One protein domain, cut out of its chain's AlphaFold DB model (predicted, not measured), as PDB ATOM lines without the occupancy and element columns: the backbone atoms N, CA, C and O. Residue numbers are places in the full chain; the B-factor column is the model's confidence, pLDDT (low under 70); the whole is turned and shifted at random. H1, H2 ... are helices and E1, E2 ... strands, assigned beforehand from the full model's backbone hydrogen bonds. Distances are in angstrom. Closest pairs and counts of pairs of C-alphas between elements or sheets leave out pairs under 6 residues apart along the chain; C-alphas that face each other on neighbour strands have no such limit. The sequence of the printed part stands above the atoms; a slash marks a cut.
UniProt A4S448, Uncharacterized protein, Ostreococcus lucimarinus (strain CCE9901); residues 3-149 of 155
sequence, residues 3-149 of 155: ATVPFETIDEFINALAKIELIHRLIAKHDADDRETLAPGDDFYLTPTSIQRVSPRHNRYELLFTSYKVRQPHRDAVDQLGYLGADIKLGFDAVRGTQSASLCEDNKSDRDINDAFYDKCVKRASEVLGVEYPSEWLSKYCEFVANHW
ATOM      1  N   ALA A   3     135.691 200.609 280.203       90.50
ATOM      2  CA  ALA A   3     134.374 201.217 280.290       90.50
ATOM      3  C   ALA A   3     134.316 202.430 279.351       90.50
ATOM      4  O   ALA A   3     135.336 203.095 279.169       90.50
ATOM      5  N   THR A   4     133.155 202.730 278.773       92.38
ATOM      6  CA  THR A   4     132.936 203.999 278.069       92.38
ATOM      7  C   THR A   4     131.724 204.747 278.568       92.38
ATOM      8  O   THR A   4     130.722 204.149 278.955       92.38
ATOM      9  N   VAL A   5     131.828 206.074 278.512       94.06
ATOM     10  CA  VAL A   5     130.723 207.000 278.757       94.06
ATOM     11  C   VAL A   5     130.633 207.953 277.560       94.06
ATOM     12  O   VAL A   5     131.650 208.547 277.192       94.06
ATOM     13  N   PRO A   6     129.473 208.073 276.893       93.00
ATOM     14  CA  PRO A   6     129.314 208.983 275.766       93.00
ATOM     15  C   PRO A   6     129.283 210.444 276.224       93.00
ATOM     16  O   PRO A   6     128.807 210.745 277.315       93.00
ATOM     17  N   PHE A   7     129.759 211.345 275.367       94.19
ATOM     18  CA  PHE A   7     129.640 212.789 275.557       94.19
ATOM     19  C   PHE A   7     129.671 213.530 274.211       94.19
ATOM     20  O   PHE A   7     130.249 213.055 273.227       94.19
ATOM     21  N   GLU A   8     129.055 214.703 274.180       93.38
ATOM     22  CA  GLU A   8     129.005 215.632 273.045       93.38
ATOM     23  C   GLU A   8     129.491 217.035 273.443       93.38
ATOM     24  O   GLU A   8     129.951 217.799 272.592       93.38
ATOM     25  N   THR A   9     129.450 217.366 274.739       95.12
ATOM     26  CA  THR A   9     129.882 218.661 275.285       95.12
ATOM     27  C   THR A   9     130.964 218.510 276.355       95.12
ATOM     28  O   THR A   9     131.194 217.423 276.889       95.12
ATOM     29  N   ILE A  10     131.639 219.615 276.695       96.56
ATOM     30  CA  ILE A  10     132.650 219.610 277.760       96.56
ATOM     31  C   ILE A  10     132.027 219.381 279.144       96.56
ATOM     32  O   ILE A  10     132.616 218.692 279.970       96.56
ATOM     33  N   ASP A  11     130.810 219.878 279.380       96.62
ATOM     34  CA  ASP A  11     130.091 219.628 280.632       96.62
ATOM     35  C   ASP A  11     129.705 218.144 280.750       96.62
ATOM     36  O   ASP A  11     129.858 217.542 281.811       96.62
ATOM     37  N   GLU A  12     129.291 217.503 279.653       96.44
ATOM     38  CA  GLU A  12     129.052 216.055 279.629       96.44
ATOM     39  C   GLU A  12     130.332 215.242 279.844       96.44
ATOM     40  O   GLU A  12     130.292 214.223 280.530       96.44
ATOM     41  N   PHE A  13     131.473 215.697 279.319       96.81
ATOM     42  CA  PHE A  13     132.771 215.082 279.599       96.81
ATOM     43  C   PHE A  13     133.122 215.154 281.094       96.81
ATOM     44  O   PHE A  13     133.531 214.154 281.683       96.81
ATOM     45  N   ILE A  14     132.923 216.313 281.729       97.56
ATOM     46  CA  ILE A  14     133.144 216.484 283.174       97.56
ATOM     47  C   ILE A  14     132.200 215.572 283.969       97.56
ATOM     48  O   ILE A  14     132.634 214.878 284.889       97.56
ATOM     49  N   ASN A  15     130.930 215.498 283.568       96.31
ATOM     50  CA  ASN A  15     129.955 214.595 284.177       96.31
ATOM     51  C   ASN A  15     130.342 213.123 283.984       96.31
ATOM     52  O   ASN A  15     130.124 212.314 284.880       96.31
ATOM     53  N   ALA A  16     130.937 212.754 282.848       96.25
ATOM     54  CA  ALA A  16     131.427 211.402 282.605       96.25
ATOM     55  C   ALA A  16     132.557 211.016 283.571       96.25
ATOM     56  O   ALA A  16     132.543 209.906 284.105       96.25
ATOM     57  N   LEU A  17     133.493 211.933 283.853       96.25
ATOM     58  CA  LEU A  17     134.504 211.737 284.900       96.25
ATOM     59  C   LEU A  17     133.834 211.555 286.271       96.25
ATOM     60  O   LEU A  17     134.130 210.595 286.982       96.25
ATOM     61  N   ALA A  18     132.875 212.420 286.607       95.81
ATOM     62  CA  ALA A  18     132.163 212.372 287.882       95.81
ATOM     63  C   ALA A  18     131.317 211.094 288.057       95.81
ATOM     64  O   ALA A  18     131.239 210.542 289.152       95.81
ATOM     65  N   LYS A  19     130.719 210.561 286.985       95.06
ATOM     66  CA  LYS A  19     130.005 209.273 287.014       95.06
ATOM     67  C   LYS A  19     130.931 208.117 287.393       95.06
ATOM     68  O   LYS A  19     130.519 207.241 288.150       95.06
ATOM     69  N   ILE A  20     132.169 208.109 286.900       94.56
ATOM     70  CA  ILE A  20     133.140 207.062 287.242       94.56
ATOM     71  C   ILE A  20     133.633 207.186 288.686       94.56
ATOM     72  O   ILE A  20     133.770 206.167 289.356       94.56
ATOM     73  N   GLU A  21     133.779 208.397 289.217       93.69
ATOM     74  CA  GLU A  21     134.005 208.611 290.654       93.69
ATOM     75  C   GLU A  21     132.867 208.016 291.499       93.69
ATOM     76  O   GLU A  21     133.120 207.352 292.503       93.69
ATOM     77  N   LEU A  22     131.604 208.166 291.081       94.06
ATOM     78  CA  LEU A  22     130.483 207.519 291.772       94.06
ATOM     79  C   LEU A  22     130.566 205.982 291.702       94.06
ATOM     80  O   LEU A  22     130.249 205.318 292.690       94.06
ATOM     81  N   ILE A  23     131.030 205.411 290.582       93.62
ATOM     82  CA  ILE A  23     131.326 203.971 290.479       93.62
ATOM     83  C   ILE A  23     132.409 203.570 291.483       93.62
ATOM     84  O   ILE A  23     132.243 202.576 292.188       93.62
ATOM     85  N   HIS A  24     133.497 204.337 291.589       93.19
ATOM     86  CA  HIS A  24     134.577 204.067 292.544       93.19
ATOM     87  C   HIS A  24     134.083 204.103 293.990       93.19
ATOM     88  O   HIS A  24     134.349 203.167 294.738       93.19
ATOM     89  N   ARG A  25     133.293 205.113 294.367       92.31
ATOM     90  CA  ARG A  25     132.683 205.219 295.706       92.31
ATOM     91  C   ARG A  25     131.745 204.056 296.014       92.31
ATOM     92  O   ARG A  25     131.752 203.524 297.122       92.31
ATOM     93  N   LEU A  26     130.947 203.635 295.032       91.50
ATOM     94  CA  LEU A  26     130.063 202.478 295.166       91.50
ATOM     95  C   LEU A  26     130.845 201.187 295.398       91.50
ATOM     96  O   LEU A  26     130.482 200.424 296.288       91.50
ATOM     97  N   ILE A  27     131.912 200.950 294.634       91.25
ATOM     98  CA  ILE A  27     132.748 199.757 294.803       91.25
ATOM     99  C   ILE A  27     133.455 199.792 296.163       91.25
ATOM    100  O   ILE A  27     133.377 198.808 296.893       91.25
ATOM    101  N   ALA A  28     134.064 200.921 296.538       89.62
ATOM    102  CA  ALA A  28     134.752 201.077 297.822       89.62
ATOM    103  C   ALA A  28     133.821 200.811 299.016       89.62
ATOM    104  O   ALA A  28     134.174 200.068 299.926       89.62
ATOM    105  N   LYS A  29     132.577 201.309 298.961       86.62
ATOM    106  CA  LYS A  29     131.559 201.060 299.994       86.62
ATOM    107  C   LYS A  29     131.269 199.568 300.218       86.62
ATOM    108  O   LYS A  29     130.906 199.188 301.330       86.62
ATOM    109  N   HIS A  30     131.377 198.736 299.181       79.44
ATOM    110  CA  HIS A  30     131.150 197.287 299.276       79.44
ATOM    111  C   HIS A  30     132.402 196.503 299.695       79.44
ATOM    112  O   HIS A  30     132.260 195.380 300.172       79.44
ATOM    113  N   ASP A  31     133.601 197.076 299.551       73.44
ATOM    114  CA  ASP A  31     134.878 196.392 299.816       73.44
ATOM    115  C   ASP A  31     135.281 196.388 301.305       73.44
ATOM    116  O   ASP A  31     136.298 195.809 301.672       73.44
ATOM    117  N   ALA A  32     134.475 197.002 302.183       60.31
ATOM    118  CA  ALA A  32     134.653 197.058 303.644       60.31
ATOM    119  C   ALA A  32     135.985 197.652 304.153       60.31
ATOM    120  O   ALA A  32     136.194 197.727 305.362       60.31
ATOM    121  N   ASP A  33     136.854 198.121 303.260       61.19
ATOM    122  CA  ASP A  33     137.900 199.077 303.584       61.19
ATOM    123  C   ASP A  33     137.217 200.418 303.880       61.19
ATOM    124  O   ASP A  33     136.452 200.907 303.053       61.19
ATOM    125  N   ASP A  34     137.494 201.036 305.032       64.38
ATOM    126  CA  ASP A  34     136.926 202.323 305.496       64.38
ATOM    127  C   ASP A  34     137.254 203.542 304.586       64.38
ATOM    128  O   ASP A  34     137.256 204.696 305.021       64.38
ATOM    129  N   ARG A  35     137.587 203.315 303.311       77.69
ATOM    130  CA  ARG A  35     137.914 204.320 302.302       77.69
ATOM    131  C   ARG A  35     136.643 204.830 301.624       77.69
ATOM    132  O   ARG A  35     135.787 204.064 301.195       77.69
ATOM    133  N   GLU A  36     136.551 206.150 301.467       79.25
ATOM    134  CA  GLU A  36     135.401 206.793 300.815       79.25
ATOM    135  C   GLU A  36     135.321 206.515 299.302       79.25
ATOM    136  O   GLU A  36     134.236 206.580 298.727       79.25
ATOM    137  N   THR A  37     136.452 206.210 298.652       85.44
ATOM    138  CA  THR A  37     136.555 205.933 297.209       85.44
ATOM    139  C   THR A  37     137.749 205.022 296.896       85.44
ATOM    140  O   THR A  37     138.656 204.880 297.722       85.44
ATOM    141  N   LEU A  38     137.758 204.412 295.705       86.56
ATOM    142  CA  LEU A  38     138.909 203.647 295.214       86.56
ATOM    143  C   LEU A  38     140.085 204.579 294.915       86.56
ATOM    144  O   LEU A  38     139.914 205.676 294.384       86.56
ATOM    145  N   ALA A  39     141.289 204.103 295.202       85.06
ATOM    146  CA  ALA A  39     142.521 204.797 294.881       85.06
ATOM    147  C   ALA A  39     143.075 204.331 293.523       85.06
ATOM    148  O   ALA A  39     142.912 203.168 293.137       85.06
ATOM    149  N   PRO A  40     143.794 205.206 292.803       84.19
ATOM    150  CA  PRO A  40     144.591 204.794 291.659       84.19
ATOM    151  C   PRO A  40     145.510 203.608 291.984       84.19
ATOM    152  O   PRO A  40     146.219 203.615 292.993       84.19
ATOM    153  N   GLY A  41     145.508 202.596 291.116       80.25
ATOM    154  CA  GLY A  41     146.247 201.344 291.310       80.25
ATOM    155  C   GLY A  41     145.450 200.234 292.005       80.25
ATOM    156  O   GLY A  41     145.910 199.091 292.006       80.25
ATOM    157  N   ASP A  42     144.254 200.520 292.537       85.12
ATOM    158  CA  ASP A  42     143.337 199.474 292.998       85.12
ATOM    159  C   ASP A  42     142.846 198.624 291.808       85.12
ATOM    160  O   ASP A  42     142.624 199.116 290.698       85.12
ATOM    161  N   ASP A  43     142.610 197.330 292.052       85.88
ATOM    162  CA  ASP A  43     142.243 196.329 291.034       85.88
ATOM    163  C   ASP A  43     141.036 196.728 290.164       85.88
ATOM    164  O   ASP A  43     140.942 196.338 288.993       85.88
ATOM    165  N   PHE A  44     140.099 197.467 290.761       89.00
ATOM    166  CA  PHE A  44     138.845 197.899 290.152       89.00
ATOM    167  C   PHE A  44     138.833 199.389 289.780       89.00
ATOM    168  O   PHE A  44     137.796 199.901 289.359       89.00
ATOM    169  N   TYR A  45     139.961 200.091 289.912       90.44
ATOM    170  CA  TYR A  45     140.052 201.493 289.520       90.44
ATOM    171  C   TYR A  45     139.903 201.631 287.999       90.44
ATOM    172  O   TYR A  45     140.451 200.837 287.229       90.44
ATOM    173  N   LEU A  46     139.142 202.638 287.569       91.00
ATOM    174  CA  LEU A  46     138.894 202.968 286.163       91.00
ATOM    175  C   LEU A  46     139.591 204.288 285.842       91.00
ATOM    176  O   LEU A  46     139.115 205.353 286.225       91.00
ATOM    177  N   THR A  47     140.691 204.209 285.105       90.25
ATOM    178  CA  THR A  47     141.494 205.371 284.711       90.25
ATOM    179  C   THR A  47     141.025 205.903 283.359       90.25
ATOM    180  O   THR A  47     140.963 205.107 282.417       90.25
ATOM    181  N   PRO A  48     140.730 207.206 283.193       91.38
ATOM    182  CA  PRO A  48     140.446 207.773 281.876       91.38
ATOM    183  C   PRO A  48     141.709 207.730 281.005       91.38
ATOM    184  O   PRO A  48     142.798 208.072 281.454       91.38
ATOM    185  N   THR A  49     141.582 207.299 279.750       89.12
ATOM    186  CA  THR A  49     142.746 207.041 278.874       89.12
ATOM    187  C   THR A  49     142.673 207.747 277.535       89.12
ATOM    188  O   THR A  49     143.664 208.316 277.079       89.12
ATOM    189  N   SER A  50     141.515 207.727 276.883       89.50
ATOM    190  CA  SER A  50     141.378 208.285 275.542       89.50
ATOM    191  C   SER A  50     139.964 208.755 275.257       89.50
ATOM    192  O   SER A  50     139.001 208.202 275.784       89.50
ATOM    193  N   ILE A  51     139.849 209.718 274.352       91.25
ATOM    194  CA  ILE A  51     138.595 210.124 273.729       91.25
ATOM    195  C   ILE A  51     138.486 209.432 272.378       91.25
ATOM    196  O   ILE A  51     139.373 209.554 271.532       91.25
ATOM    197  N   GLN A  52     137.373 208.747 272.154       89.06
ATOM    198  CA  GLN A  52     137.064 208.095 270.894       89.06
ATOM    199  C   GLN A  52     135.974 208.850 270.149       89.06
ATOM    200  O   GLN A  52     134.883 209.050 270.673       89.06
ATOM    201  N   ARG A  53     136.223 209.224 268.893       86.38
ATOM    202  CA  ARG A  53     135.163 209.745 268.024       86.38
ATOM    203  C   ARG A  53     134.373 208.570 267.453       86.38
ATOM    204  O   ARG A  53     134.918 207.765 266.695       86.38
ATOM    205  N   VAL A  54     133.093 208.474 267.810       83.50
ATOM    206  CA  VAL A  54     132.215 207.364 267.390       83.50
ATOM    207  C   VAL A  54     131.348 207.709 266.182       83.50
ATOM    208  O   VAL A  54     130.905 206.818 265.464       83.50
ATOM    209  N   SER A  55     131.133 208.999 265.902       76.62
ATOM    210  CA  SER A  55     130.478 209.441 264.670       76.62
ATOM    211  C   SER A  55     131.075 210.751 264.151       76.62
ATOM    212  O   SER A  55     130.967 211.782 264.822       76.62
ATOM    213  N   PRO A  56     131.640 210.767 262.928       66.25
ATOM    214  CA  PRO A  56     132.107 211.998 262.298       66.25
ATOM    215  C   PRO A  56     130.989 213.014 262.032       66.25
ATOM    216  O   PRO A  56     131.256 214.208 261.966       66.25
ATOM    217  N   ARG A  57     129.741 212.549 261.874       71.31
ATOM    218  CA  ARG A  57     128.606 213.386 261.451       71.31
ATOM    219  C   ARG A  57     127.886 214.098 262.595       71.31
ATOM    220  O   ARG A  57     127.194 215.070 262.331       71.31
ATOM    221  N   HIS A  58     128.028 213.615 263.830       69.44
ATOM    222  CA  HIS A  58     127.189 214.047 264.956       69.44
ATOM    223  C   HIS A  58     127.976 214.535 266.181       69.44
ATOM    224  O   HIS A  58     127.405 214.585 267.253       69.44
ATOM    225  N   ASN A  59     129.271 214.868 266.050       76.81
ATOM    226  CA  ASN A  59     130.136 215.273 267.181       76.81
ATOM    227  C   ASN A  59     129.973 214.392 268.430       76.81
ATOM    228  O   ASN A  59     130.022 214.863 269.559       76.81
ATOM    229  N   ARG A  60     129.789 213.091 268.201       86.50
ATOM    230  CA  ARG A  60     129.570 212.124 269.264       86.50
ATOM    231  C   ARG A  60     130.886 211.462 269.622       86.50
ATOM    232  O   ARG A  60     131.536 210.862 268.750       86.50
ATOM    233  N   TYR A  61     131.232 211.544 270.897       91.25
ATOM    234  CA  TYR A  61     132.444 210.981 271.463       91.25
ATOM    235  C   TYR A  61     132.110 209.955 272.546       91.25
ATOM    236  O   TYR A  61     131.014 209.938 273.103       91.25
ATOM    237  N   GLU A  62     133.061 209.073 272.823       92.25
ATOM    238  CA  GLU A  62     133.056 208.196 273.988       92.25
ATOM    239  C   GLU A  62     134.361 208.392 274.762       92.25
ATOM    240  O   GLU A  62     135.454 208.341 274.191       92.25
ATOM    241  N   LEU A  63     134.244 208.637 276.064       93.44
ATOM    242  CA  LEU A  63     135.365 208.688 276.990       93.44
ATOM    243  C   LEU A  63     135.688 207.267 277.442       93.44
ATOM    244  O   LEU A  63     134.856 206.617 278.074       93.44
ATOM    245  N   LEU A  64     136.888 206.795 277.109       91.62
ATOM    246  CA  LEU A  64     137.378 205.470 277.463       91.62
ATOM    247  C   LEU A  64     138.077 205.486 278.817       91.62
ATOM    248  O   LEU A  64     139.052 206.216 279.020       91.62
ATOM    249  N   PHE A  65     137.653 204.575 279.681       91.00
ATOM    250  CA  PHE A  65     138.322 204.241 280.924       91.00
ATOM    251  C   PHE A  65     138.886 202.827 280.859       91.00
ATOM    252  O   PHE A  65     138.220 201.910 280.379       91.00
ATOM    253  N   THR A  66     140.093 202.620 281.373       87.94
ATOM    254  CA  THR A  66     140.707 201.292 281.470       87.94
ATOM    255  C   THR A  66     140.884 200.883 282.917       87.94
ATOM    256  O   THR A  66     141.270 201.695 283.751       87.94
ATOM    257  N   SER A  67     140.658 199.601 283.187       85.75
ATOM    258  CA  SER A  67     140.933 198.975 284.477       85.75
ATOM    259  C   SER A  67     141.675 197.656 284.283       85.75
ATOM    260  O   SER A  67     141.498 196.968 283.259       85.75
ATOM    261  N   TYR A  68     142.452 197.277 285.301       81.06
ATOM    262  CA  TYR A  68     143.030 195.942 285.416       81.06
ATOM    263  C   TYR A  68     141.929 194.868 285.389       81.06
ATOM    264  O   TYR A  68     142.032 193.890 284.640       81.06
ATOM    265  N   LYS A  69     140.813 195.083 286.103       81.62
ATOM    266  CA  LYS A  69     139.670 194.158 286.147       81.62
ATOM    267  C   LYS A  69     138.333 194.890 286.024       81.62
ATOM    268  O   LYS A  69     137.797 195.356 287.012       81.62
ATOM    269  N   VAL A  70     137.681 194.814 284.860       85.12
ATOM    270  CA  VAL A  70     136.238 195.121 284.752       85.12
ATOM    271  C   VAL A  70     135.439 193.852 285.072       85.12
ATOM    272  O   VAL A  70     135.496 192.873 284.325       85.12
ATOM    273  N   ARG A  71     134.750 193.822 286.221       88.25
ATOM    274  CA  ARG A  71     134.092 192.620 286.791       88.25
ATOM    275  C   ARG A  71     132.741 192.945 287.440       88.25
ATOM    276  O   ARG A  71     132.228 194.044 287.271       88.25
ATOM    277  N   GLN A  72     132.167 191.982 288.167       90.38
ATOM    278  CA  GLN A  72     130.873 192.118 288.836       90.38
ATOM    279  C   GLN A  72     130.738 193.388 289.695       90.38
ATOM    280  O   GLN A  72     129.734 194.060 289.500       90.38
ATOM    281  N   PRO A  73     131.750 193.830 290.475       91.88
ATOM    282  CA  PRO A  73     131.632 195.077 291.238       91.88
ATOM    283  C   PRO A  73     131.324 196.307 290.374       91.88
ATOM    284  O   PRO A  73     130.589 197.192 290.793       91.88
ATOM    285  N   HIS A  74     131.825 196.345 289.134       92.88
ATOM    286  CA  HIS A  74     131.520 197.432 288.203       92.88
ATOM    287  C   HIS A  74     130.077 197.364 287.714       92.88
ATOM    288  O   HIS A  74     129.422 198.392 287.609       92.88
ATOM    289  N   ARG A  75     129.591 196.158 287.398       92.25
ATOM    290  CA  ARG A  75     128.205 195.951 286.964       92.25
ATOM    291  C   ARG A  75     127.234 196.319 288.079       92.25
ATOM    292  O   ARG A  75     126.327 197.100 287.837       92.25
ATOM    293  N   ASP A  76     127.498 195.854 289.295       92.25
ATOM    294  CA  ASP A  76     126.678 196.168 290.464       92.25
ATOM    295  C   ASP A  76     126.677 197.674 290.758       92.25
ATOM    296  O   ASP A  76     125.644 198.227 291.132       92.25
ATOM    297  N   ALA A  77     127.818 198.353 290.587       92.31
ATOM    298  CA  ALA A  77     127.911 199.799 290.751       92.31
ATOM    299  C   ALA A  77     127.149 200.558 289.649       92.31
ATOM    300  O   ALA A  77     126.399 201.479 289.960       92.31
ATOM    301  N   VAL A  78     127.274 200.153 288.379       93.00
ATOM    302  CA  VAL A  78     126.508 200.746 287.265       93.00
ATOM    303  C   VAL A  78     125.004 200.555 287.476       93.00
ATOM    304  O   VAL A  78     124.246 201.508 287.321       93.00
ATOM    305  N   ASP A  79     124.575 199.368 287.903       91.44
ATOM    306  CA  ASP A  79     123.167 199.085 288.196       91.44
ATOM    307  C   ASP A  79     122.642 199.943 289.363       91.44
ATOM    308  O   ASP A  79     121.501 200.411 289.331       91.44
ATOM    309  N   GLN A  80     123.476 200.197 290.379       90.50
ATOM    310  CA  GLN A  80     123.153 201.069 291.517       90.50
ATOM    311  C   GLN A  80     123.082 202.560 291.152       90.50
ATOM    312  O   GLN A  80     122.407 203.314 291.853       90.50
ATOM    313  N   LEU A  81     123.726 202.998 290.066       89.88
ATOM    314  CA  LEU A  81     123.603 204.372 289.562       89.88
ATOM    315  C   LEU A  81     122.233 204.664 288.923       89.88
ATOM    316  O   LEU A  81     121.918 205.828 288.663       89.88
ATOM    317  N   GLY A  82     121.418 203.644 288.639       88.81
ATOM    318  CA  GLY A  82     120.108 203.824 288.017       88.81
ATOM    319  C   GLY A  82     120.211 204.519 286.654       88.81
ATOM    320  O   GLY A  82     121.015 204.132 285.805       88.81
ATOM    321  N   TYR A  83     119.417 205.574 286.433       89.12
ATOM    322  CA  TYR A  83     119.427 206.301 285.156       89.12
ATOM    323  C   TYR A  83     120.783 206.953 284.837       89.12
ATOM    324  O   TYR A  83     121.093 207.149 283.664       89.12
ATOM    325  N   LEU A  84     121.604 207.268 285.849       90.12
ATOM    326  CA  LEU A  84     122.930 207.864 285.647       90.12
ATOM    327  C   LEU A  84     123.924 206.871 285.041       90.12
ATOM    328  O   LEU A  84     124.871 207.300 284.388       90.12
ATOM    329  N   GLY A  85     123.714 205.573 285.278       89.50
ATOM    330  CA  GLY A  85     124.544 204.491 284.758       89.50
ATOM    331  C   GLY A  85     124.085 203.956 283.400       89.50
ATOM    332  O   GLY A  85     124.800 203.166 282.792       89.50
ATOM    333  N   ALA A  86     122.914 204.374 282.906       89.94
ATOM    334  CA  ALA A  86     122.276 203.788 281.723       89.94
ATOM    335  C   ALA A  86     123.083 203.956 280.422       89.94
ATOM    336  O   ALA A  86     122.913 203.187 279.477       89.94
ATOM    337  N   ASP A  87     123.947 204.965 280.362       91.69
ATOM    338  CA  ASP A  87     124.822 205.263 279.233       91.69
ATOM    339  C   ASP A  87     126.250 204.716 279.403       91.69
ATOM    340  O   ASP A  87     127.043 204.792 278.462       91.69
ATOM    341  N   ILE A  88     126.572 204.123 280.557       93.06
ATOM    342  CA  ILE A  88     127.881 203.529 280.834       93.06
ATOM    343  C   ILE A  88     127.941 202.131 280.218       93.06
ATOM    344  O   ILE A  88     127.168 201.236 280.560       93.06
ATOM    345  N   LYS A  89     128.910 201.908 279.332       91.88
ATOM    346  CA  LYS A  89     129.176 200.592 278.738       91.88
ATOM    347  C   LYS A  89     130.387 199.958 279.400       91.88
ATOM    348  O   LYS A  89     131.403 200.616 279.575       91.88
ATOM    349  N   LEU A  90     130.309 198.666 279.709       90.25
ATOM    350  CA  LEU A  90     131.405 197.889 280.296       90.25
ATOM    351  C   LEU A  90     131.853 196.772 279.343       90.25
ATOM    352  O   LEU A  90     131.030 196.108 278.719       90.25
ATOM    353  N   GLY A  91     133.155 196.490 279.293       82.31
ATOM    354  CA  GLY A  91     133.716 195.332 278.590       82.31
ATOM    355  C   GLY A  91     134.112 195.593 277.132       82.31
ATOM    356  O   GLY A  91     134.517 196.694 276.773       82.31
ATOM    357  N   PHE A  92     134.066 194.548 276.296       61.59
ATOM    358  CA  PHE A  92     134.495 194.601 274.885       61.59
ATOM    359  C   PHE A  92     133.636 195.537 274.024       61.59
ATOM    360  O   PHE A  92     134.139 196.134 273.076       61.59
ATOM    361  N   ASP A  93     132.364 195.716 274.384       59.97
ATOM    362  CA  ASP A  93     131.448 196.623 273.686       59.97
ATOM    363  C   ASP A  93     131.783 198.110 273.873       59.97
ATOM    364  O   ASP A  93     131.256 198.945 273.136       59.97
ATOM    365  N   ALA A  94     132.680 198.435 274.810       59.56
ATOM    366  CA  ALA A  94     133.158 199.788 275.068       59.56
ATOM    367  C   ALA A  94     134.178 200.286 274.019       59.56
ATOM    368  O   ALA A  94     134.577 201.439 274.050       59.56
ATOM    369  N   VAL A  95     134.636 199.451 273.076       60.06
ATOM    370  CA  VAL A  95     135.662 199.844 272.090       60.06
ATOM    371  C   VAL A  95     135.058 199.869 270.686       60.06
ATOM    372  O   VAL A  95     135.007 198.839 270.015       60.06
ATOM    373  N   ARG A  96     134.567 201.032 270.230       59.94
ATOM    374  CA  ARG A  96     133.949 201.177 268.890       59.94
ATOM    375  C   ARG A  96     134.340 202.446 268.111       59.94
ATOM    376  O   ARG A  96     133.772 202.697 267.051       59.94
ATOM    377  N   GLY A  97     135.292 203.246 268.592       62.34
ATOM    378  CA  GLY A  97     135.736 204.465 267.905       62.34
ATOM    379  C   GLY A  97     136.636 204.229 266.691       62.34
ATOM    380  O   GLY A  97     137.416 203.280 266.653       62.34
ATOM    381  N   THR A  98     136.567 205.136 265.712       63.84
ATOM    382  CA  THR A  98     137.426 205.118 264.511       63.84
ATOM    383  C   THR A  98     138.668 205.999 264.644       63.84
ATOM    384  O   THR A  98     139.648 205.792 263.931       63.84
ATOM    385  N   GLN A  99     138.640 206.978 265.551       70.62
ATOM    386  CA  GLN A  99     139.756 207.865 265.874       70.62
ATOM    387  C   GLN A  99     139.865 208.002 267.387       70.62
ATOM    388  O   GLN A  99     138.852 208.202 268.060       70.62
ATOM    389  N   SER A 100     141.089 207.894 267.898       79.12
ATOM    390  CA  SER A 100     141.400 207.976 269.322       79.12
ATOM    391  C   SER A 100     142.351 209.140 269.571       79.12
ATOM    392  O   SER A 100     143.417 209.204 268.958       79.12
ATOM    393  N   ALA A 101     141.971 210.046 270.466       84.12
ATOM    394  CA  ALA A 101     142.864 211.037 271.043       84.12
ATOM    395  C   ALA A 101     143.261 210.566 272.444       84.12
ATOM    396  O   ALA A 101     142.397 210.386 273.304       84.12
ATOM    397  N   SER A 102     144.559 210.361 272.677       85.25
ATOM    398  CA  SER A 102     145.048 210.079 274.028       85.25
ATOM    399  C   SER A 102     144.778 211.283 274.929       85.25
ATOM    400  O   SER A 102     145.008 212.427 274.521       85.25
ATOM    401  N   LEU A 103     144.263 211.024 276.132       82.75
ATOM    402  CA  LEU A 103     144.057 212.056 277.148       82.75
ATOM    403  C   LEU A 103     145.358 212.422 277.850       82.75
ATOM    404  O   LEU A 103     145.525 213.564 278.264       82.75
ATOM    405  N   CYS A 104     146.272 211.460 277.968       68.62
ATOM    406  CA  CYS A 104     147.576 211.637 278.588       68.62
ATOM    407  C   CYS A 104     148.584 210.711 277.905       68.62
ATOM    408  O   CYS A 104     148.573 209.502 278.114       68.62
ATOM    409  N   GLU A 105     149.463 211.281 277.083       61.44
ATOM    410  CA  GLU A 105     150.534 210.537 276.403       61.44
ATOM    411  C   GLU A 105     151.678 210.139 277.362       61.44
ATOM    412  O   GLU A 105     152.429 209.216 277.064       61.44
ATOM    413  N   ASP A 106     151.755 210.762 278.548       54.38
ATOM    414  CA  ASP A 106     152.915 210.703 279.453       54.38
ATOM    415  C   ASP A 106     152.662 210.064 280.832       54.38
ATOM    416  O   ASP A 106     153.526 210.133 281.712       54.38
ATOM    417  N   ASN A 107     151.506 209.440 281.071       56.88
ATOM    418  CA  ASN A 107     151.243 208.830 282.376       56.88
ATOM    419  C   ASN A 107     152.056 207.542 282.558       56.88
ATOM    420  O   ASN A 107     151.734 206.493 282.007       56.88
ATOM    421  N   LYS A 108     153.128 207.640 283.350       53.56
ATOM    422  CA  LYS A 108     154.062 206.536 283.622       53.56
ATOM    423  C   LYS A 108     153.678 205.701 284.846       53.56
ATOM    424  O   LYS A 108     154.253 204.631 285.031       53.56
ATOM    425  N   SER A 109     152.755 206.176 285.685       64.69
ATOM    426  CA  SER A 109     152.399 205.543 286.958       64.69
ATOM    427  C   SER A 109     150.976 205.893 287.395       64.69
ATOM    428  O   SER A 109     150.571 207.051 287.320       64.69
ATOM    429  N   ASP A 110     150.250 204.914 287.945       64.38
ATOM    430  CA  ASP A 110     148.924 205.129 288.545       64.38
ATOM    431  C   ASP A 110     148.975 206.112 289.730       64.38
ATOM    432  O   ASP A 110     147.998 206.797 290.013       64.38
ATOM    433  N   ARG A 111     150.138 206.272 290.381       64.00
ATOM    434  CA  ARG A 111     150.332 207.229 291.492       64.00
ATOM    435  C   ARG A 111     150.206 208.701 291.086       64.00
ATOM    436  O   ARG A 111     150.102 209.552 291.965       64.00
ATOM    437  N   ASP A 112     150.216 208.997 289.789       69.75
ATOM    438  CA  ASP A 112     150.135 210.363 289.262       69.75
ATOM    439  C   ASP A 112     148.691 210.792 288.939       69.75
ATOM    440  O   ASP A 112     148.463 211.910 288.476       69.75
ATOM    441  N   ILE A 113     147.704 209.921 289.185       81.06
ATOM    442  CA  ILE A 113     146.286 210.218 288.968       81.06
ATOM    443  C   ILE A 113     145.768 211.046 290.153       81.06
ATOM    444  O   ILE A 113     145.509 210.537 291.239       81.06
ATOM    445  N   ASN A 114     145.650 212.351 289.932       84.06
ATOM    446  CA  ASN A 114     145.154 213.356 290.873       84.06
ATOM    447  C   ASN A 114     144.448 214.493 290.105       84.06
ATOM    448  O   ASN A 114     144.312 214.426 288.883       84.06
ATOM    449  N   ASP A 115     144.045 215.563 290.789       87.94
ATOM    450  CA  ASP A 115     143.365 216.705 290.162       87.94
ATOM    451  C   ASP A 115     144.150 217.312 288.989       87.94
ATOM    452  O   ASP A 115     143.552 217.704 287.992       87.94
ATOM    453  N   ALA A 116     145.487 217.334 289.039       89.31
ATOM    454  CA  ALA A 116     146.311 217.835 287.936       89.31
ATOM    455  C   ALA A 116     146.299 216.899 286.716       89.31
ATOM    456  O   ALA A 116     146.485 217.346 285.583       89.31
ATOM    457  N   PHE A 117     146.081 215.601 286.921       89.56
ATOM    458  CA  PHE A 117     145.842 214.660 285.831       89.56
ATOM    459  C   PHE A 117     144.449 214.857 285.217       89.56
ATOM    460  O   PHE A 117     144.325 214.921 283.992       89.56
ATOM    461  N   TYR A 118     143.413 215.032 286.039       91.31
ATOM    462  CA  TYR A 118     142.067 215.339 285.546       91.31
ATOM    463  C   TYR A 118     142.016 216.697 284.820       91.31
ATOM    464  O   TYR A 118     141.405 216.790 283.757       91.31
ATOM    465  N   ASP A 119     142.758 217.703 285.289       93.50
ATOM    466  CA  ASP A 119     142.944 218.999 284.621       93.50
ATOM    467  C   ASP A 119     143.499 218.840 283.196       93.50
ATOM    468  O   ASP A 119     142.955 219.396 282.238       93.50
ATOM    469  N   LYS A 120     144.537 218.005 283.022       92.25
ATOM    470  CA  LYS A 120     145.070 217.657 281.693       92.25
ATOM    471  C   LYS A 120     144.016 216.976 280.825       92.25
ATOM    472  O   LYS A 120     143.904 217.307 279.645       92.25
ATOM    473  N   CYS A 121     143.226 216.068 281.397       93.44
ATOM    474  CA  CYS A 121     142.149 215.401 280.671       93.44
ATOM    475  C   CYS A 121     141.102 216.407 280.166       93.44
ATOM    476  O   CYS A 121     140.716 216.347 279.000       93.44
ATOM    477  N   VAL A 122     140.682 217.361 281.005       95.94
ATOM    478  CA  VAL A 122     139.702 218.401 280.638       95.94
ATOM    479  C   VAL A 122     140.271 219.358 279.587       95.94
ATOM    480  O   VAL A 122     139.582 219.677 278.615       95.94
ATOM    481  N   LYS A 123     141.539 219.771 279.710       95.19
ATOM    482  CA  LYS A 123     142.227 220.564 278.675       95.19
ATOM    483  C   LYS A 123     142.244 219.835 277.339       95.19
ATOM    484  O   LYS A 123     141.828 220.395 276.327       95.19
ATOM    485  N   ARG A 124     142.627 218.558 277.345       94.19
ATOM    486  CA  ARG A 124     142.671 217.742 276.131       94.19
ATOM    487  C   ARG A 124     141.288 217.535 275.516       94.19
ATOM    488  O   ARG A 124     141.147 217.595 274.299       94.19
ATOM    489  N   ALA A 125     140.260 217.334 276.336       94.56
ATOM    490  CA  ALA A 125     138.880 217.262 275.864       94.56
ATOM    491  C   ALA A 125     138.423 218.580 275.226       94.56
ATOM    492  O   ALA A 125     137.800 218.558 274.168       94.56
ATOM    493  N   SER A 126     138.793 219.715 275.823       95.44
ATOM    494  CA  SER A 126     138.483 221.049 275.292       95.44
ATOM    495  C   SER A 126     139.124 221.263 273.916       95.44
ATOM    496  O   SER A 126     138.453 221.715 272.991       95.44
ATOM    497  N   GLU A 127     140.380 220.837 273.738       94.12
ATOM    498  CA  GLU A 127     141.070 220.850 272.439       94.12
ATOM    499  C   GLU A 127     140.371 219.971 271.394       94.12
ATOM    500  O   GLU A 127     140.169 220.404 270.261       94.12
ATOM    501  N   VAL A 128     139.982 218.743 271.764       91.81
ATOM    502  CA  VAL A 128     139.292 217.806 270.856       91.81
ATOM    503  C   VAL A 128     137.927 218.348 270.429       91.81
ATOM    504  O   VAL A 128     137.534 218.187 269.273       91.81
ATOM    505  N   LEU A 129     137.211 218.991 271.349       92.25
ATOM    506  CA  LEU A 129     135.910 219.602 271.089       92.25
ATOM    507  C   LEU A 129     136.016 220.968 270.391       92.25
ATOM    508  O   LEU A 129     135.021 221.440 269.845       92.25
ATOM    509  N   GLY A 130     137.197 221.594 270.382       93.62
ATOM    510  CA  GLY A 130     137.400 222.936 269.837       93.62
ATOM    511  C   GLY A 130     136.689 224.026 270.645       93.62
ATOM    512  O   GLY A 130     136.197 224.991 270.060       93.62
ATOM    513  N   VAL A 131     136.601 223.858 271.967       95.75
ATOM    514  CA  VAL A 131     135.929 224.785 272.892       95.75
ATOM    515  C   VAL A 131     136.919 225.409 273.873       95.75
ATOM    516  O   VAL A 131     138.035 224.920 274.051       95.75
ATOM    517  N   GLU A 132     136.505 226.500 274.518       96.88
ATOM    518  CA  GLU A 132     137.287 227.116 275.587       96.88
ATOM    519  C   GLU A 132     137.380 226.186 276.802       96.88
ATOM    520  O   GLU A 132     136.426 225.493 277.157       96.88
ATOM    521  N   TYR A 133     138.555 226.172 277.429       96.62
ATOM    522  CA  TYR A 133     138.812 225.384 278.624       96.62
ATOM    523  C   TYR A 133     138.009 225.929 279.825       96.62
ATOM    524  O   TYR A 133     138.215 227.083 280.209       96.62
ATOM    525  N   PRO A 134     137.140 225.117 280.463       95.75
ATOM    526  CA  PRO A 134     136.360 225.557 281.615       95.75
ATOM    527  C   PRO A 134     137.219 225.552 282.883       95.75
ATOM    528  O   PRO A 134     137.437 224.513 283.504       95.75
ATOM    529  N   SER A 135     137.698 226.725 283.296       94.56
ATOM    530  CA  SER A 135     138.539 226.882 284.495       94.56
ATOM    531  C   SER A 135     137.874 226.402 285.794       94.56
ATOM    532  O   SER A 135     138.552 226.006 286.738       94.56
ATOM    533  N   GLU A 136     136.544 226.395 285.821       95.56
ATOM    534  CA  GLU A 136     135.694 225.971 286.928       95.56
ATOM    535  C   GLU A 136     135.311 224.480 286.885       95.56
ATOM    536  O   GLU A 136     134.431 224.053 287.636       95.56
ATOM    537  N   TRP A 137     135.950 223.673 286.026       96.81
ATOM    538  CA  TRP A 137     135.618 222.252 285.859       96.81
ATOM    539  C   TRP A 137     135.623 221.474 287.176       96.81
ATOM    540  O   TRP A 137     134.747 220.637 287.381       96.81
ATOM    541  N   LEU A 138     136.569 221.766 288.078       95.94
ATOM    542  CA  LEU A 138     136.682 221.066 289.358       95.94
ATOM    543  C   LEU A 138     135.465 221.350 290.244       95.94
ATOM    544  O   LEU A 138     134.930 220.441 290.872       95.94
ATOM    545  N   SER A 139     134.974 222.591 290.242       96.19
ATOM    546  CA  SER A 139     133.752 222.959 290.958       96.19
ATOM    547  C   SER A 139     132.537 222.226 290.389       96.19
ATOM    548  O   SER A 139     131.776 221.647 291.158       96.19
ATOM    549  N   LYS A 140     132.393 222.176 289.055       95.75
ATOM    550  CA  LYS A 140     131.302 221.448 288.376       95.75
ATOM    551  C   LYS A 140     131.347 219.945 288.663       95.75
ATOM    552  O   LYS A 140     130.321 219.335 288.953       95.75
ATOM    553  N   TYR A 141     132.541 219.360 288.621       95.88
ATOM    554  CA  TYR A 141     132.788 217.965 288.971       95.88
ATOM    555  C   TYR A 141     132.352 217.666 290.411       95.88
ATOM    556  O   TYR A 141     131.537 216.773 290.644       95.88
ATOM    557  N   CYS A 142     132.842 218.448 291.377       94.62
ATOM    558  CA  CYS A 142     132.513 218.280 292.790       94.62
ATOM    559  C   CYS A 142     131.019 218.481 293.060       94.62
ATOM    560  O   CYS A 142     130.427 217.719 293.824       94.62
ATOM    561  N   GLU A 143     130.396 219.472 292.419       95.19
ATOM    562  CA  GLU A 143     128.958 219.718 292.507       95.19
ATOM    563  C   GLU A 143     128.157 218.526 291.972       95.19
ATOM    564  O   GLU A 143     127.225 218.063 292.632       95.19
ATOM    565  N   PHE A 144     128.548 217.964 290.824       95.00
ATOM    566  CA  PHE A 144     127.901 216.776 290.273       95.00
ATOM    567  C   PHE A 144     127.968 215.598 291.248       95.00
ATOM    568  O   PHE A 144     126.948 214.952 291.505       95.00
ATOM    569  N   VAL A 145     129.147 215.323 291.812       93.75
ATOM    570  CA  VAL A 145     129.334 214.236 292.782       93.75
ATOM    571  C   VAL A 145     128.492 214.480 294.034       93.75
ATOM    572  O   VAL A 145     127.769 213.582 294.458       93.75
ATOM    573  N   ALA A 146     128.513 215.691 294.595       91.81
ATOM    574  CA  ALA A 146     127.753 216.043 295.798       91.81
ATOM    575  C   ALA A 146     126.229 215.977 295.595       91.81
ATOM    576  O   ALA A 146     125.493 215.609 296.511       91.81
ATOM    577  N   ASN A 147     125.742 216.294 294.394       91.12
ATOM    578  CA  ASN A 147     124.317 216.236 294.074       91.12
ATOM    579  C   ASN A 147     123.787 214.799 293.968       91.12
ATOM    580  O   ASN A 147     122.613 214.559 294.253       91.12
ATOM    581  N   HIS A 148     124.642 213.843 293.600       89.12
ATOM    582  CA  HIS A 148     124.249 212.448 293.374       89.12
ATOM    583  C   HIS A 148     124.762 211.478 294.452       89.12
ATOM    584  O   HIS A 148     124.280 210.351 294.541       89.12
ATOM    585  N   TRP A 149     125.684 211.899 295.320       85.44
ATOM    586  CA  TRP A 149     126.189 211.112 296.447       85.44
ATOM    587  C   TRP A 149     125.840 211.755 297.802       85.44
ATOM    588  O   TRP A 149     126.055 212.951 297.978       85.44
TER     589      TRP A 149
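This is residues 3 to 149 of the 155 residues of an uncharacterized protein of Ostreococcus lucimarinus (strain CCE9901) (UniProt A4S448). A strongly twisted sheet of four strands has two helices, H1 and H4, over one face, and no named helix is on its other face. H5 packs crosswise on H1, clear of the sheet, while H2 packs across residues 23 to 27 of H1. The 147 printed residues hold five named helices and four named strands, in the order E1 H1 E2 E3 H2 H3 E4 H4 H5. The antiparallel sheet runs E1 E3 E2 E4, and the class is mixed, helices and strands. The whole is compact, with a radius of gyration of the C-alphas of 14.4 A and spans of 43 by 32 by 31 A.

E1, residues 3 to 7, is an edge strand, antiparallel to E3, residues 60 to 66, with N 5 and O 63 3.1 A apart. H1, residues 10 to 30, is on the sheet at a height of 9.6 A, over E1 and E3. E2, residues 47 to 55, forms a hairpin with E3, where N 62 and O 52 are 2.8 A apart. E1, H1 and E2 form a split strand-helix-strand unit, two strands running the same way with E3 between them, and its crossover is right-handed. H2, residues 72 to 80, touches H1 at a steep tilt of 63 degrees, the closest C-alphas being those of Ile 23 and Ala 77, 5.4 A apart. H3, residues 82 to 85, is close to H1 but not clearly touching, with the C-alphas of Lys 19 and Leu 84 closest at 7.3 A. The other edge strand, E4, residues 99 to 102, is antiparallel to E2, with N 51 and O 101 2.8 A apart. H4, residues 115 to 129, is on the same face as H1, in two layers with the sheet, over E2 at a height of 9.9 A. H5, residues 137 to 148, touches H1 at a steep tilt of 48 degrees, the same way, with the C-alphas of Ala 18 and Tyr 141 closest at 5.7 A. In H1, H2, H4 and H5 every O i to N i+4 pair is within hydrogen-bond range; H3 is too short for one.

E1 begins at C-alpha 3, (134.374, 201.217, 280.290). H1 is 31.0 A long, E2 23.2 A, E3 19.8 A, H4 20.7 A and H5 16.8 A. H5 ends at C-alpha 148, (124.249, 212.448, 293.374).

The C-alphas farthest apart, of Asp 34 and Arg 57, are 46.2 A apart. The printed part has no cut. The links H1 to E2, H3 to E4 and E4 to H4 are long. pLDDT is under 70 at residues 32 to 34, 56, 58, 92 to 98 and 104 to 112.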